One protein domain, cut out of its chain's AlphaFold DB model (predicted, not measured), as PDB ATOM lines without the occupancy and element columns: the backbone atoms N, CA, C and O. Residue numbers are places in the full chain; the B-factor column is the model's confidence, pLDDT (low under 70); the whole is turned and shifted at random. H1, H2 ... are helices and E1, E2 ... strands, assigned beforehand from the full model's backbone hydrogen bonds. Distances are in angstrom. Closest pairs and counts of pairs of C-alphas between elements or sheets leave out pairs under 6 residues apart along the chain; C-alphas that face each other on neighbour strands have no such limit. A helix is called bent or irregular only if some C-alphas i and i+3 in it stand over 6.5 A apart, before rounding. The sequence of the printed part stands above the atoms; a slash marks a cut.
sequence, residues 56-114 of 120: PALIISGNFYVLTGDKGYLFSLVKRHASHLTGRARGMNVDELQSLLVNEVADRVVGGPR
ATOM      1  N   PRO A  56      32.394  -2.703  76.148       89.38
ATOM      2  CA  PRO A  56      31.321  -3.015  77.082       89.38
ATOM      3  C   PRO A  56      30.724  -1.749  77.702       89.38
ATOM      4  O   PRO A  56      31.411  -0.755  77.944       89.38
ATOM      5  N   ALA A  57      29.429  -1.791  77.974       93.81
ATOM      6  CA  ALA A  57      28.741  -0.766  78.736       93.81
ATOM      7  C   ALA A  57      27.952  -1.409  79.875       93.81
ATOM      8  O   ALA A  57      27.587  -2.582  79.821       93.81
ATOM      9  N   LEU A  58      27.703  -0.632  80.916       95.44
ATOM     10  CA  LEU A  58      26.974  -1.028  82.105       95.44
ATOM     11  C   LEU A  58      25.633  -0.310  82.127       95.44
ATOM     12  O   LEU A  58      25.561   0.886  81.829       95.44
ATOM     13  N   ILE A  59      24.593  -1.033  82.524       96.00
ATOM     14  CA  ILE A  59      23.373  -0.421  83.036       96.00
ATOM     15  C   ILE A  59      23.479  -0.407  84.557       96.00
ATOM     16  O   ILE A  59      23.648  -1.462  85.164       96.00
ATOM     17  N   ILE A  60      23.419   0.785  85.148       95.12
ATOM     18  CA  ILE A  60      23.431   0.982  86.601       95.12
ATOM     19  C   ILE A  60      22.256   1.888  86.954       95.12
ATOM     20  O   ILE A  60      22.203   3.037  86.494       95.12
ATOM     21  N   SER A  61      21.303   1.384  87.734       91.62
ATOM     22  CA  SER A  61      20.068   2.097  88.076       91.62
ATOM     23  C   SER A  61      19.354   2.627  86.822       91.62
ATOM     24  O   SER A  61      18.972   3.796  86.754       91.62
ATOM     25  N   GLY A  62      19.282   1.807  85.766       91.12
ATOM     26  CA  GLY A  62      18.665   2.169  84.479       91.12
ATOM     27  C   GLY A  62      19.467   3.130  83.583       91.12
ATOM     28  O   GLY A  62      19.040   3.402  82.462       91.12
ATOM     29  N   ASN A  63      20.630   3.618  84.022       93.06
ATOM     30  CA  ASN A  63      21.470   4.545  83.259       93.06
ATOM     31  C   ASN A  63      22.594   3.823  82.510       93.06
ATOM     32  O   ASN A  63      23.172   2.869  83.023       93.06
ATOM     33  N   PHE A  64      22.936   4.317  81.319       94.12
ATOM     34  CA  PHE A  64      23.967   3.743  80.454       94.12
ATOM     35  C   PHE A  64      25.345   4.375  80.701       94.12
ATOM     36  O   PHE A  64      25.514   5.588  80.554       94.12
ATOM     37  N   TYR A  65      26.347   3.546  81.004       93.81
ATOM     38  CA  TYR A  65      27.733   3.963  81.243       93.81
ATOM     39  C   TYR A  65      28.714   3.122  80.433       93.81
ATOM     40  O   TYR A  65      28.566   1.912  80.343       93.81
ATOM     41  N   VAL A  66      29.735   3.741  79.842       92.19
ATOM     42  CA  VAL A  66      30.739   3.017  79.044       92.19
ATOM     43  C   VAL A  66      31.865   2.554  79.954       92.19
ATOM     44  O   VAL A  66      32.367   3.337  80.750       92.19
ATOM     45  N   LEU A  67      32.298   1.306  79.814       90.56
ATOM     46  CA  LEU A  67      33.425   0.778  80.570       90.56
ATOM     47  C   LEU A  67      34.738   1.271  79.934       90.56
ATOM     48  O   LEU A  67      35.199   0.729  78.932       90.56
ATOM     49  N   THR A  68      35.293   2.369  80.453       88.50
ATOM     50  CA  THR A  68      36.501   3.016  79.908       88.50
ATOM     51  C   THR A  68      37.761   2.626  80.685       88.50
ATOM     52  O   THR A  68      37.682   2.022  81.751       88.50
ATOM     53  N   GLY A  69      38.934   3.006  80.170       88.88
ATOM     54  CA  GLY A  69      40.208   2.915  80.896       88.88
ATOM     55  C   GLY A  69      40.490   4.092  81.846       88.88
ATOM     56  O   GLY A  69      41.592   4.199  82.375       88.88
ATOM     57  N   ASP A  70      39.537   5.007  82.042       92.19
ATOM     58  CA  ASP A  70      39.723   6.183  82.899       92.19
ATOM     59  C   ASP A  70      39.384   5.839  84.356       92.19
ATOM     60  O   ASP A  70      38.216   5.735  84.742       92.19
ATOM     61  N   LYS A  71      40.423   5.695  85.189       95.00
ATOM     62  CA  LYS A  71      40.291   5.396  86.623       95.00
ATOM     63  C   LYS A  71      39.392   6.395  87.359       95.00
ATOM     64  O   LYS A  71      38.586   5.986  88.195       95.00
ATOM     65  N   GLY A  72      39.536   7.692  87.082       95.00
ATOM     66  CA  GLY A  72      38.774   8.742  87.758       95.00
ATOM     67  C   GLY A  72      37.289   8.657  87.419       95.00
ATOM     68  O   GLY A  72      36.439   8.716  88.310       95.00
ATOM     69  N   TYR A  73      36.984   8.423  86.143       95.38
ATOM     70  CA  TYR A  73      35.627   8.165  85.680       95.38
ATOM     71  C   TYR A  73      35.019   6.922  86.348       95.38
ATOM     72  O   TYR A  73      33.946   7.026  86.946       95.38
ATOM     73  N   LEU A  74      35.705   5.773  86.326       96.56
ATOM     74  CA  LEU A  74      35.202   4.529  86.926       96.56
ATOM     75  C   LEU A  74      34.953   4.681  88.433       96.56
ATOM     76  O   LEU A  74      33.885   4.323  88.933       96.56
ATOM     77  N   PHE A  75      35.894   5.289  89.157       97.12
ATOM     78  CA  PHE A  75      35.728   5.567  90.581       97.12
ATOM     79  C   PHE A  75      34.544   6.509  90.851       97.12
ATOM     80  O   PHE A  75      33.814   6.331  91.829       97.12
ATOM     81  N   SER A  76      34.297   7.483  89.968       96.75
ATOM     82  CA  SER A  76      33.137   8.374  90.085       96.75
ATOM     83  C   SER A  76      31.801   7.634  89.956       96.75
ATOM     84  O   SER A  76      30.839   8.007  90.631       96.75
ATOM     85  N   LEU A  77      31.744   6.562  89.153       96.44
ATOM     86  CA  LEU A  77      30.564   5.704  89.043       96.44
ATOM     87  C   LEU A  77      30.321   4.933  90.339       96.44
ATOM     88  O   LEU A  77      29.192   4.930  90.827       96.44
ATOM     89  N   VAL A  78      31.374   4.364  90.940       96.38
ATOM     90  CA  VAL A  78      31.273   3.690  92.246       96.38
ATOM     91  C   VAL A  78      30.772   4.664  93.308       96.38
ATOM     92  O   VAL A  78      29.807   4.370  94.003       96.38
ATOM     93  N   LYS A  79      31.353   5.865  93.394       96.44
ATOM     94  CA  LYS A  79      30.928   6.879  94.372       96.44
ATOM     95  C   LYS A  79      29.453   7.263  94.213       96.44
ATOM     96  O   LYS A  79      28.780   7.517  95.210       96.44
ATOM     97  N   ARG A  80      28.968   7.336  92.970       96.25
ATOM     98  CA  ARG A  80      27.595   7.739  92.643       96.25
ATOM     99  C   ARG A  80      26.571   6.651  92.951       96.25
ATOM    100  O   ARG A  80      25.515   6.973  93.479       96.25
ATOM    101  N   HIS A  81      26.874   5.404  92.602       96.19
ATOM    102  CA  HIS A  81      25.886   4.316  92.598       96.19
ATOM    103  C   HIS A  81      26.089   3.284  93.712       96.19
ATOM    104  O   HIS A  81      25.153   2.581  94.068       96.19
ATOM    105  N   ALA A  82      27.280   3.219  94.301       93.88
ATOM    106  CA  ALA A  82      27.633   2.294  95.372       93.88
ATOM    107  C   ALA A  82      28.540   2.990  96.397       93.88
ATOM    108  O   ALA A  82      29.677   2.584  96.646       93.88
ATOM    109  N   SER A  83      28.038   4.069  97.004       94.25
ATOM    110  CA  SER A  83      28.805   4.908  97.937       94.25
ATOM    111  C   SER A  83      29.431   4.112  99.092       94.25
ATOM    112  O   SER A  83      30.559   4.409  99.492       94.25
ATOM    113  N   HIS A  84      28.766   3.048  99.550       95.06
ATOM    114  CA  HIS A  84      29.262   2.115 100.566       95.06
ATOM    115  C   HIS A  84      30.545   1.360 100.151       95.06
ATOM    116  O   HIS A  84      31.329   0.970 101.012       95.06
ATOM    117  N   LEU A  85      30.824   1.218  98.850       95.56
ATOM    118  CA  LEU A  85      32.031   0.568  98.316       95.56
ATOM    119  C   LEU A  85      33.188   1.548  98.071       95.56
ATOM    120  O   LEU A  85      34.299   1.121  97.754       95.56
ATOM    121  N   THR A  86      32.971   2.856  98.250       95.06
ATOM    122  CA  THR A  86      33.964   3.906  97.945       95.06
ATOM    123  C   THR A  86      35.276   3.719  98.710       95.06
ATOM    124  O   THR A  86      36.346   3.997  98.167       95.06
ATOM    125  N   GLY A  87      35.212   3.248  99.960       95.31
ATOM    126  CA  GLY A  87      36.401   2.987 100.777       95.31
ATOM    127  C   GLY A  87      37.315   1.940 100.138       95.31
ATOM    128  O   GLY A  87      38.505   2.189  99.964       95.31
ATOM    129  N   ARG A  88      36.728   0.821  99.694       94.31
ATOM    130  CA  ARG A  88      37.431  -0.254  98.983       94.31
ATOM    131  C   ARG A  88      37.919   0.208  97.605       94.31
ATOM    132  O   ARG A  88      39.067  -0.019  97.246       94.31
ATOM    133  N   ALA A  89      37.073   0.920  96.863       95.88
ATOM    134  CA  ALA A  89      37.359   1.345  95.495       95.88
ATOM    135  C   ALA A  89      38.495   2.375  95.372       95.88
ATOM    136  O   ALA A  89      39.106   2.493  94.314       95.88
ATOM    137  N   ARG A  90      38.816   3.122  96.436       94.81
ATOM    138  CA  ARG A  90      39.842   4.179  96.393       94.81
ATOM    139  C   ARG A  90      41.235   3.647  96.029       94.81
ATOM    140  O   ARG A  90      41.976   4.324  95.318       94.81
ATOM    141  N   GLY A  91      41.580   2.459  96.524       94.88
ATOM    142  CA  GLY A  91      42.875   1.820  96.273       94.88
ATOM    143  C   GLY A  91      42.955   1.065  94.946       94.88
ATOM    144  O   GLY A  91      44.056   0.774  94.494       94.88
ATOM    145  N   MET A  92      41.814   0.793  94.307       97.44
ATOM    146  CA  MET A  92      41.742  -0.091  93.147       97.44
ATOM    147  C   MET A  92      42.362   0.531  91.885       97.44
ATOM    148  O   MET A  92      42.307   1.748  91.658       97.44
ATOM    149  N   ASN A  93      42.969  -0.304  91.050       97.06
ATOM    150  CA  ASN A  93      43.394   0.030  89.696       97.06
ATOM    151  C   ASN A  93      42.202  -0.013  88.710       97.06
ATOM    152  O   ASN A  93      41.055  -0.209  89.108       97.06
ATOM    153  N   VAL A  94      42.457   0.242  87.424       95.88
ATOM    154  CA  VAL A  94      41.402   0.284  86.394       95.88
ATOM    155  C   VAL A  94      40.683  -1.060  86.277       95.88
ATOM    156  O   VAL A  94      39.457  -1.082  86.343       95.88
ATOM    157  N   ASP A  95      41.417  -2.164  86.166       96.44
ATOM    158  CA  ASP A  95      40.849  -3.504  85.970       96.44
ATOM    159  C   ASP A  95      40.040  -3.963  87.191       96.44
ATOM    160  O   ASP A  95      38.961  -4.549  87.066       96.44
ATOM    161  N   GLU A  96      40.519  -3.633  88.392       97.25
ATOM    162  CA  GLU A  96      39.818  -3.886  89.650       97.25
ATOM    163  C   GLU A  96      38.525  -3.069  89.748       97.25
ATOM    164  O   GLU A  96      37.485  -3.610  90.118       97.25
ATOM    165  N   LEU A  97      38.551  -1.787  89.368       97.31
ATOM    166  CA  LEU A  97      37.351  -0.944  89.335       97.31
ATOM    167  C   LEU A  97      36.340  -1.424  88.292       97.31
ATOM    168  O   LEU A  97      35.139  -1.410  88.551       97.31
ATOM    169  N   GLN A  98      36.810  -1.851  87.121       95.62
ATOM    170  CA  GLN A  98      35.961  -2.438  86.089       95.62
ATOM    171  C   GLN A  98      35.292  -3.719  86.591       95.62
ATOM    172  O   GLN A  98      34.077  -3.860  86.464       95.62
ATOM    173  N   SER A  99      36.063  -4.609  87.218       96.62
ATOM    174  CA  SER A  99      35.559  -5.860  87.793       96.62
ATOM    175  C   SER A  99      34.554  -5.600  88.912       96.62
ATOM    176  O   SER A  99      33.484  -6.202  88.934       96.62
ATOM    177  N   LEU A 100      34.858  -4.652  89.801       96.56
ATOM    178  CA  LEU A 100      33.954  -4.210  90.858       96.56
ATOM    179  C   LEU A 100      32.622  -3.716  90.281       96.56
ATOM    180  O   LEU A 100      31.554  -4.124  90.733       96.56
ATOM    181  N   LEU A 101      32.681  -2.838  89.277       96.19
ATOM    182  CA  LEU A 101      31.487  -2.278  88.656       96.19
ATOM    183  C   LEU A 101      30.649  -3.352  87.953       96.19
ATOM    184  O   LEU A 101      29.431  -3.331  88.076       96.19
ATOM    185  N   VAL A 102      31.284  -4.286  87.243       95.88
ATOM    186  CA  VAL A 102      30.598  -5.377  86.536       95.88
ATOM    187  C   VAL A 102      29.929  -6.346  87.506       95.88
ATOM    188  O   VAL A 102      28.786  -6.728  87.278       95.88
ATOM    189  N   ASN A 103      30.631  -6.744  88.567       95.69
ATOM    190  CA  ASN A 103      30.198  -7.845  89.424       95.69
ATOM    191  C   ASN A 103      29.287  -7.402  90.572       95.69
ATOM    192  O   ASN A 103      28.475  -8.197  91.033       95.69
ATOM    193  N   GLU A 104      29.446  -6.169  91.064       96.12
ATOM    194  CA  GLU A 104      28.803  -5.740  92.315       96.12
ATOM    195  C   GLU A 104      27.951  -4.471  92.185       96.12
ATOM    196  O   GLU A 104      27.176  -4.175  93.090       96.12
ATOM    197  N   VAL A 105      28.089  -3.697  91.101       94.00
ATOM    198  CA  VAL A 105      27.382  -2.407  90.954       94.00
ATOM    199  C   VAL A 105      26.388  -2.411  89.796       94.00
ATOM    200  O   VAL A 105      25.344  -1.773  89.890       94.00
ATOM    201  N   ALA A 106      26.709  -3.071  88.686       95.12
ATOM    202  CA  ALA A 106      25.878  -3.056  87.494       95.12
ATOM    203  C   ALA A 106      24.669  -3.985  87.618       95.12
ATOM    204  O   ALA A 106      24.791  -5.135  88.027       95.12
ATOM    205  N   ASP A 107      23.519  -3.510  87.139       95.44
ATOM    206  CA  ASP A 107      22.324  -4.339  86.969       95.44
ATOM    207  C   ASP A 107      22.549  -5.368  85.852       95.44
ATOM    208  O   ASP A 107      22.067  -6.498  85.900       95.44
ATOM    209  N   ARG A 108      23.251  -4.942  84.791       93.62
ATOM    210  CA  ARG A 108      23.634  -5.780  83.649       93.62
ATOM    211  C   ARG A 108      24.748  -5.149  82.824       93.62
ATOM    212  O   ARG A 108      24.850  -3.924  82.710       93.62
ATOM    213  N   VAL A 109      25.507  -6.008  82.150       92.69
ATOM    214  CA  VAL A 109      26.460  -5.626  81.103       92.69
ATOM    215  C   VAL A 109      25.766  -5.698  79.746       92.69
ATOM    216  O   VAL A 109      25.095  -6.677  79.424       92.69
ATOM    217  N   VAL A 110      25.923  -4.654  78.939       91.88
ATOM    218  CA  VAL A 110      25.362  -4.548  77.590       91.88
ATOM    219  C   VAL A 110      26.449  -4.193  76.580       91.88
ATOM    220  O   VAL A 110      27.547  -3.747  76.919       91.88
ATOM    221  N   GLY A 111      26.135  -4.375  75.299       87.94
ATOM    222  CA  GLY A 111      27.004  -3.924  74.225       87.94
ATOM    223  C   GLY A 111      27.039  -2.395  74.149       87.94
ATOM    224  O   GLY A 111      26.013  -1.763  73.911       87.94
ATOM    225  N   GLY A 112      28.219  -1.799  74.308       88.38
ATOM    226  CA  GLY A 112      28.401  -0.353  74.246       88.38
ATOM    227  C   GLY A 112      28.790   0.180  72.860       88.38
ATOM    228  O   GLY A 112      28.469  -0.434  71.833       88.38
ATOM    229  N   PRO A 113      29.439   1.356  72.789       87.44
ATOM    230  CA  PRO A 113      29.819   1.967  71.525       87.44
ATOM    231  C   PRO A 113      30.911   1.167  70.806       87.44
ATOM    232  O   PRO A 113      31.752   0.508  71.416       87.44
ATOM    233  N   ARG A 114      30.917   1.285  69.477       90.88
ATOM    234  CA  ARG A 114      32.010   0.833  68.609       90.88
ATOM    235  C   ARG A 114      32.709   2.070  68.043       90.88
ATOM    236  O   ARG A 114      32.166   2.662  67.098       90.88
TER     237      ARG A 114
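What this domain is: This is residues 56 to 114 of the 120 residues of the protein "Winged helix-turn-helix domain-containing protein" of Haloferax alexandrinus (UniProt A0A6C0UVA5). A small antiparallel sheet of three short strands, E2, E1 and E3, stands at one end of the domain, with the helix H3 over its strands E1 and E3, and a second helix, H1, runs side by side with H3 the same way and only grazes the sheet. The short helix H2 lies on the far side of these two helices from the sheet, folded back along H1 as the second half of a helical hairpin, and the three helix centres make a triangle. The printed part has 59 residues, with three named helices and three named strands in the order E1, E2, H1, H2, H3, E3; the sheet runs E2, E1, E3, so that the first and last strands are neighbours, and the class is mixed, helices and strands. The whole is compact, with a radius of gyration of the C-alphas of 10.3 A and spans of 30 by 21 by 16 A.

How they stand to each other: The printed part begins with E1, residues 56 to 60, the inner strand of the sheet. E2, residues 63 to 66, forms a hairpin with E1; the two are antiparallel at 153 degrees between their directions, with N 58 and O 65 at 2.7 A and N 65 and O 58 at 2.9 A, within hydrogen-bond range. E3, residues 108 to 111, is antiparallel to E1 at 143 degrees, with N 110 and O 57 at 2.8 A and N 57 and O 110 at 2.9 A. E2 and E3 are the edge strands. H1, residues 71 to 81, only grazes the sheet, with its residues 73 to 81. H2, residues 83 to 89, touches H1 at a shallow tilt of 30 degrees, opposite ways, and the two form a helical hairpin; their closest C-alphas are those of Lys 79 and Thr 86, 5.6 A apart. H2 is not on the sheet. H3, residues 94 to 105, touches H1 at a shallow tilt of 17 degrees, the same way; their closest C-alphas are those of Lys 71 and Val 94, 5.2 A apart. H3 is on the sheet at a height of 10.8 A, over E1 and E3, and on the local plane it runs slantwise to the strands, at 36 degrees to E1. H2 and H3 are close but not clearly touching, with the C-alphas of Ala 89 and Leu 97 closest at 6.6 A. Every O i to N i+4 pair is within hydrogen-bond range in H1 and H3; in H2 this holds for 1 of 3 pairs, beside 3 of 4 O i to N i+3 pairs.

Where its parts are: E1 begins at C-alpha 56, at (31.321, -3.015, 77.082), and is 13.0 A long. H1 is 15.6 A long, from C-alpha 71 at (40.291, 5.396, 86.623) to C-alpha 81. H2 is irregular: C-alphas 84 and 87 are 7.2 A apart. H3 is 15.0 A long and is neither bent nor irregular, but only just: C-alphas 102 and 105 are 6.2 A apart. E2 is 10.3 A long, and E3 is 10.2 A long and ends at C-alpha 111, at (27.004, -3.924, 74.225).

The domain as a whole: The two C-alphas farthest apart are those of Gly 87, in H2, and Arg 114, the last printed residue, 32.5 A apart. The C-alphas of Pro 56 and Arg 114, the first and last printed residues, are 9.3 A apart. The printed part has no cut, and the links E1 to E2, E2 to H1, H1 to H2, H2 to H3 and H3 to E3 are tight. The mean pLDDT of the printed part is 94.3, and no printed residue is under 70.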